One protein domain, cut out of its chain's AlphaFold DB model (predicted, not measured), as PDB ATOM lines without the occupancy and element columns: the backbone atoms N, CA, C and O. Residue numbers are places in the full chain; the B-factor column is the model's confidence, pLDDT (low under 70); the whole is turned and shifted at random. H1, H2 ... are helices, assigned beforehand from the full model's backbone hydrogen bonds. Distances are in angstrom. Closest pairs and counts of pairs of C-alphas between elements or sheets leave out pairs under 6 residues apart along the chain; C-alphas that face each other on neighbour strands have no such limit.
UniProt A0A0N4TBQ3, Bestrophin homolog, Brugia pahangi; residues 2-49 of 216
ATOM      1  N   ILE A   2      17.256  22.888   5.736       90.06
ATOM      2  CA  ILE A   2      16.152  23.477   4.960       90.06
ATOM      3  C   ILE A   2      15.717  24.870   5.473       90.06
ATOM      4  O   ILE A   2      15.655  25.778   4.650       90.06
ATOM      5  N   PRO A   3      15.554  25.119   6.794       92.44
ATOM      6  CA  PRO A   3      15.149  26.447   7.274       92.44
ATOM      7  C   PRO A   3      16.147  27.561   6.936       92.44
ATOM      8  O   PRO A   3      15.754  28.672   6.615       92.44
ATOM      9  N   LEU A   4      17.450  27.257   6.928       91.12
ATOM     10  CA  LEU A   4      18.477  28.227   6.528       91.12
ATOM     11  C   LEU A   4      18.367  28.610   5.053       91.12
ATOM     12  O   LEU A   4      18.718  29.725   4.689       91.12
ATOM     13  N   HIS A   5      17.903  27.689   4.208       91.31
ATOM     14  CA  HIS A   5      17.670  27.987   2.802       91.31
ATOM     15  C   HIS A   5      16.437  28.879   2.624       91.31
ATOM     16  O   HIS A   5      16.493  29.821   1.845       91.31
ATOM     17  N   TRP A   6      15.374  28.651   3.401       95.31
ATOM     18  CA  TRP A   6      14.203  29.535   3.412       95.31
ATOM     19  C   TRP A   6      14.560  30.954   3.852       95.31
ATOM     20  O   TRP A   6      14.154  31.908   3.204       95.31
ATOM     21  N   VAL A   7      15.394  31.104   4.885       94.12
ATOM     22  CA  VAL A   7      15.890  32.428   5.300       94.12
ATOM     23  C   VAL A   7      16.658  33.110   4.166       94.12
ATOM     24  O   VAL A   7      16.470  34.295   3.928       94.12
ATOM     25  N   GLN A   8      17.494  32.372   3.428       91.94
ATOM     26  CA  GLN A   8      18.191  32.931   2.267       91.94
ATOM     27  C   GLN A   8      17.226  33.372   1.164       91.94
ATOM     28  O   GLN A   8      17.466  34.411   0.565       91.94
ATOM     29  N   GLN A   9      16.155  32.614   0.905       93.25
ATOM     30  CA  GLN A   9      15.126  32.997  -0.067       93.25
ATOM     31  C   GLN A   9      14.418  34.289   0.357       93.25
ATOM     32  O   GLN A   9      14.383  35.227  -0.426       93.25
ATOM     33  N   ILE A  10      14.001  34.389   1.624       93.44
ATOM     34  CA  ILE A  10      13.364  35.598   2.175       93.44
ATOM     35  C   ILE A  10      14.275  36.827   2.030       93.44
ATOM     36  O   ILE A  10      13.816  37.905   1.670       93.44
ATOM     37  N   VAL A  11      15.583  36.679   2.262       92.62
ATOM     38  CA  VAL A  11      16.545  37.780   2.068       92.62
ATOM     39  C   VAL A  11      16.672  38.188   0.597       92.62
ATOM     40  O   VAL A  11      16.893  39.362   0.314       92.62
ATOM     41  N   MET A  12      16.568  37.241  -0.340       90.06
ATOM     42  CA  MET A  12      16.618  37.544  -1.777       90.06
ATOM     43  C   MET A  12      15.362  38.279  -2.246       90.06
ATOM     44  O   MET A  12      15.488  39.204  -3.046       90.06
ATOM     45  N   ASP A  13      14.197  37.916  -1.712       92.75
ATOM     46  CA  ASP A  13      12.938  38.616  -1.979       92.75
ATOM     47  C   ASP A  13      12.994  40.057  -1.420       92.75
ATOM     48  O   ASP A  13      12.687  41.026  -2.108       92.75
ATOM     49  N   GLU A  14      13.532  40.243  -0.210       90.00
ATOM     50  CA  GLU A  14      13.719  41.576   0.384       90.00
ATOM     51  C   GLU A  14      14.720  42.449  -0.405       90.00
ATOM     52  O   GLU A  14      14.579  43.671  -0.506       90.00
ATOM     53  N   LEU A  15      15.742  41.824  -1.001       90.56
ATOM     54  CA  LEU A  15      16.697  42.492  -1.886       90.56
ATOM     55  C   LEU A  15      16.046  43.001  -3.177       90.56
ATOM     56  O   LEU A  15      16.448  44.067  -3.650       90.56
ATOM     57  N   SER A  16      15.088  42.262  -3.749       90.94
ATOM     58  CA  SER A  16      14.360  42.714  -4.939       90.94
ATOM     59  C   SER A  16      13.353  43.811  -4.625       90.94
ATOM     60  O   SER A  16      13.204  44.730  -5.431       90.94
ATOM     61  N   ASP A  17      12.705  43.735  -3.463       92.25
ATOM     62  CA  ASP A  17      11.568  44.593  -3.134       92.25
ATOM     63  C   ASP A  17      12.003  45.937  -2.534       92.25
ATOM     64  O   ASP A  17      11.523  46.989  -2.961       92.25
ATOM     65  N   ASN A  18      12.951  45.926  -1.589       87.81
ATOM     66  CA  ASN A  18      13.320  47.110  -0.800       87.81
ATOM     67  C   ASN A  18      14.774  47.571  -0.991       87.81
ATOM     68  O   ASN A  18      15.151  48.623  -0.472       87.81
ATOM     69  N   ALA A  19      15.593  46.811  -1.731       86.38
ATOM     70  CA  ALA A  19      16.997  47.112  -2.039       86.38
ATOM     71  C   ALA A  19      17.799  47.700  -0.845       86.38
ATOM     72  O   ALA A  19      18.389  48.783  -0.960       86.38
ATOM     73  N   PRO A  20      17.834  47.012   0.316       88.00
ATOM     74  CA  PRO A  20      18.495  47.515   1.512       88.00
ATOM     75  C   PRO A  20      20.010  47.706   1.299       88.00
ATOM     76  O   PRO A  20      20.611  47.102   0.403       88.00
ATOM     77  N   PRO A  21      20.678  48.509   2.151       91.25
ATOM     78  CA  PRO A  21      22.118  48.725   2.065       91.25
ATOM     79  C   PRO A  21      22.903  47.406   2.026       91.25
ATOM     80  O   PRO A  21      22.835  46.599   2.956       91.25
ATOM     81  N   GLN A  22      23.719  47.215   0.983       88.31
ATOM     82  CA  GLN A  22      24.471  45.970   0.759       88.31
ATOM     83  C   GLN A  22      25.363  45.577   1.950       88.31
ATOM     84  O   GLN A  22      25.582  44.394   2.201       88.31
ATOM     85  N   ALA A  23      25.861  46.557   2.712       92.38
ATOM     86  CA  ALA A  23      26.656  46.314   3.913       92.38
ATOM     87  C   ALA A  23      25.885  45.527   4.992       92.38
ATOM     88  O   ALA A  23      26.444  44.604   5.581       92.38
ATOM     89  N   LEU A  24      24.603  45.845   5.211       90.69
ATOM     90  CA  LEU A  24      23.760  45.170   6.205       90.69
ATOM     91  C   LEU A  24      23.463  43.730   5.788       90.69
ATOM     92  O   LEU A  24      23.597  42.813   6.593       90.69
ATOM     93  N   VAL A  25      23.142  43.525   4.510       91.81
ATOM     94  CA  VAL A  25      22.886  42.191   3.949       91.81
ATOM     95  C   VAL A  25      24.135  41.317   4.035       91.81
ATOM     96  O   VAL A  25      24.062  40.173   4.477       91.81
ATOM     97  N   ASN A  26      25.301  41.859   3.676       92.12
ATOM     98  CA  ASN A  26      26.566  41.135   3.788       92.12
ATOM     99  C   ASN A  26      26.865  40.736   5.237       92.12
ATOM    100  O   ASN A  26      27.298  39.608   5.477       92.12
ATOM    101  N   HIS A  27      26.611  41.628   6.196       94.69
ATOM    102  CA  HIS A  27      26.797  41.328   7.612       94.69
ATOM    103  C   HIS A  27      25.818  40.248   8.099       94.69
ATOM    104  O   HIS A  27      26.245  39.250   8.674       94.69
ATOM    105  N   PHE A  28      24.529  40.362   7.766       93.25
ATOM    106  CA  PHE A  28      23.523  39.348   8.090       93.25
ATOM    107  C   PHE A  28      23.883  37.966   7.523       93.25
ATOM    108  O   PHE A  28      23.811  36.952   8.216       93.25
ATOM    109  N   MET A  29      24.338  37.911   6.270       93.00
ATOM    110  CA  MET A  29      24.751  36.662   5.627       93.00
ATOM    111  C   MET A  29      25.997  36.043   6.277       93.00
ATOM    112  O   MET A  29      26.123  34.814   6.315       93.00
ATOM    113  N   GLN A  30      26.911  36.864   6.807       95.44
ATOM    114  CA  GLN A  30      28.052  36.388   7.596       95.44
ATOM    115  C   GLN A  30      27.594  35.766   8.921       95.44
ATOM    116  O   GLN A  30      28.013  34.646   9.228       95.44
ATOM    117  N   GLU A  31      26.681  36.416   9.644       94.62
ATOM    118  CA  GLU A  31      26.108  35.883  10.886       94.62
ATOM    119  C   GLU A  31      25.327  34.581  10.644       94.62
ATOM    120  O   GLU A  31      25.518  33.585  11.345       94.62
ATOM    121  N   LEU A  32      24.537  34.509   9.568       94.31
ATOM    122  CA  LEU A  32      23.820  33.290   9.180       94.31
ATOM    123  C   LEU A  32      24.782  32.129   8.865       94.31
ATOM    124  O   LEU A  32      24.520  30.965   9.195       94.31
ATOM    125  N   LYS A  33      25.928  32.427   8.240       94.12
ATOM    126  CA  LYS A  33      26.990  31.442   7.991       94.12
ATOM    127  C   LYS A  33      27.641  30.980   9.297       94.12
ATOM    128  O   LYS A  33      27.893  29.780   9.430       94.12
ATOM    129  N   ALA A  34      27.903  31.890  10.235       95.56
ATOM    130  CA  ALA A  34      28.454  31.562  11.549       95.56
ATOM    131  C   ALA A  34      27.498  30.652  12.338       95.56
ATOM    132  O   ALA A  34      27.911  29.590  12.809       95.56
ATOM    133  N   TYR A  35      26.204  30.981  12.353       93.81
ATOM    134  CA  TYR A  35      25.149  30.143  12.926       93.81
ATOM    135  C   TYR A  35      25.146  28.739  12.302       93.81
ATOM    136  O   TYR A  35      25.257  27.730  12.999       93.81
ATOM    137  N   ARG A  36      25.142  28.640  10.964       94.31
ATOM    138  CA  ARG A  36      25.225  27.348  10.255       94.31
ATOM    139  C   ARG A  36      26.476  26.547  10.633       94.31
ATOM    140  O   ARG A  36      26.409  25.317  10.710       94.31
ATOM    141  N   ALA A  37      27.620  27.208  10.800       94.94
ATOM    142  CA  ALA A  37      28.868  26.556  11.181       94.94
ATOM    143  C   ALA A  37      28.797  25.994  12.611       94.94
ATOM    144  O   ALA A  37      29.204  24.850  12.821       94.94
ATOM    145  N   ALA A  38      28.209  26.738  13.553       93.81
ATOM    146  CA  ALA A  38      27.987  26.278  14.923       93.81
ATOM    147  C   ALA A  38      27.081  25.033  14.972       93.81
ATOM    148  O   ALA A  38      27.466  24.025  15.564       93.81
ATOM    149  N   PHE A  39      25.949  25.035  14.255       91.81
ATOM    150  CA  PHE A  39      25.067  23.859  14.167       91.81
ATOM    151  C   PHE A  39      25.749  22.645  13.539       91.81
ATOM    152  O   PHE A  39      25.556  21.516  13.983       91.81
ATOM    153  N   ARG A  40      26.577  22.855  12.509       92.38
ATOM    154  CA  ARG A  40      27.347  21.761  11.905       92.38
ATOM    155  C   ARG A  40      28.362  21.180  12.884       92.38
ATOM    156  O   ARG A  40      28.554  19.967  12.892       92.38
ATOM    157  N   LYS A  41      29.018  22.029  13.677       92.12
ATOM    158  CA  LYS A  41      29.960  21.595  14.711       92.12
ATOM    159  C   LYS A  41      29.245  20.741  15.759       92.12
ATOM    160  O   LYS A  41      29.728  19.656  16.052       92.12
ATOM    161  N   LEU A  42      28.074  21.177  16.225       90.81
ATOM    162  CA  LEU A  42      27.228  20.404  17.137       90.81
ATOM    163  C   LEU A  42      26.864  19.030  16.551       90.81
ATOM    164  O   LEU A  42      27.128  18.009  17.173       90.81
ATOM    165  N   PHE A  43      26.372  18.997  15.309       90.88
ATOM    166  CA  PHE A  43      26.065  17.742  14.616       90.88
ATOM    167  C   PHE A  43      27.292  16.837  14.452       90.88
ATOM    168  O   PHE A  43      27.180  15.621  14.489       90.88
ATOM    169  N   SER A  44      28.481  17.416  14.268       92.06
ATOM    170  CA  SER A  44      29.714  16.639  14.107       92.06
ATOM    171  C   SER A  44      30.155  15.971  15.413       92.06
ATOM    172  O   SER A  44      30.719  14.884  15.351       92.06
ATOM    173  N   TYR A  45      29.887  16.591  16.569       89.25
ATOM    174  CA  TYR A  45      30.136  15.973  17.876       89.25
ATOM    175  C   TYR A  45      29.183  14.813  18.173       89.25
ATOM    176  O   TYR A  45      29.607  13.839  18.781       89.25
ATOM    177  N   ASP A  46      27.934  14.899  17.713       89.31
ATOM    178  CA  ASP A  46      26.960  13.808  17.832       89.31
ATOM    179  C   ASP A  46      27.241  12.673  16.827       89.31
ATOM    180  O   ASP A  46      27.190  11.491  17.154       89.31
ATOM    181  N   TRP A  47      27.620  13.026  15.594       90.25
ATOM    182  CA  TRP A  47      27.891  12.053  14.536       90.25
ATOM    183  C   TRP A  47      29.181  11.256  14.763       90.25
ATOM    184  O   TRP A  47      29.224  10.050  14.513       90.25
ATOM    185  N   VAL A  48      30.259  11.921  15.192       88.25
ATOM    186  CA  VAL A  48      31.556  11.282  15.452       88.25
ATOM    187  C   VAL A  48      31.784  11.195  16.955       88.25
ATOM    188  O   VAL A  48      32.513  11.993  17.544       88.25
ATOM    189  N   CYS A  49      31.181  10.182  17.571       84.00
ATOM    190  CA  CYS A  49      31.436   9.844  18.966       84.00
ATOM    191  C   CYS A  49      32.881   9.365  19.181       84.00
ATOM    192  O   CYS A  49      33.538   8.846  18.272       84.00
TER     193      CYS A  49
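Overview. This is residues 2 to 49 of the 216 residues of the protein "Bestrophin homolog" of Brugia pahangi (UniProt A0A0N4TBQ3). A helical hairpin with unequal arms: the shorter helix H1 and the longer helix H2 run nearly side by side in opposite ways, joined at one end by a tight turn, with a gap between them along much of their length. Residues 37 to 49, the far part of H2 and the two residues after it, stick out beyond H1 and make the length. The printed part has 48 residues with two named helices, H1 then H2, and no named strand; the class is all helix. The whole is loose, with a radius of gyration of the C-alphas of 13.8 A, and the C-alphas span 46 by 20 by 6 A, a rod in outline.

Arrangement. H1, residues 2 to 17, and H2, residues 22 to 47, form a helical hairpin. Their lines stand at a shallow tilt of 5 degrees, and they run opposite ways. They only just touch, with 3 pairs of C-alphas within 8 A; the closest are the C-alphas of Leu 4 and Arg 36, 7.8 A apart. H1 touches H2 with residues 4 to 11 alone, and H2 touches H1 with residues 25 to 36 alone. Their centres are 15.1 A apart. In H1 and H2 every backbone O i to N i+4 pair is within hydrogen-bond range.

Along the chain. H1 begins at C-alpha 2, (16.152, 23.477, 4.960), and ends at C-alpha 17, (11.568, 44.593, -3.134), 23.1 A from first to last C-alpha. H2 runs from C-alpha 22 to C-alpha 47, at (27.891, 12.053, 14.536), over 36.8 A.

Size, cuts and confidence. The C-alphas of Asn 18 and Cys 49, the two farthest apart, are 45.9 A apart. The link from H1 to H2, 4 residues, is tight. Residues 37 to 49, of which 37 to 47 belong to H2, stand free. Without them the body spans 25 by 19 by 5 A. The printed part has no cut. The mean pLDDT of the printed part is 91.7, and no printed residue is under 70.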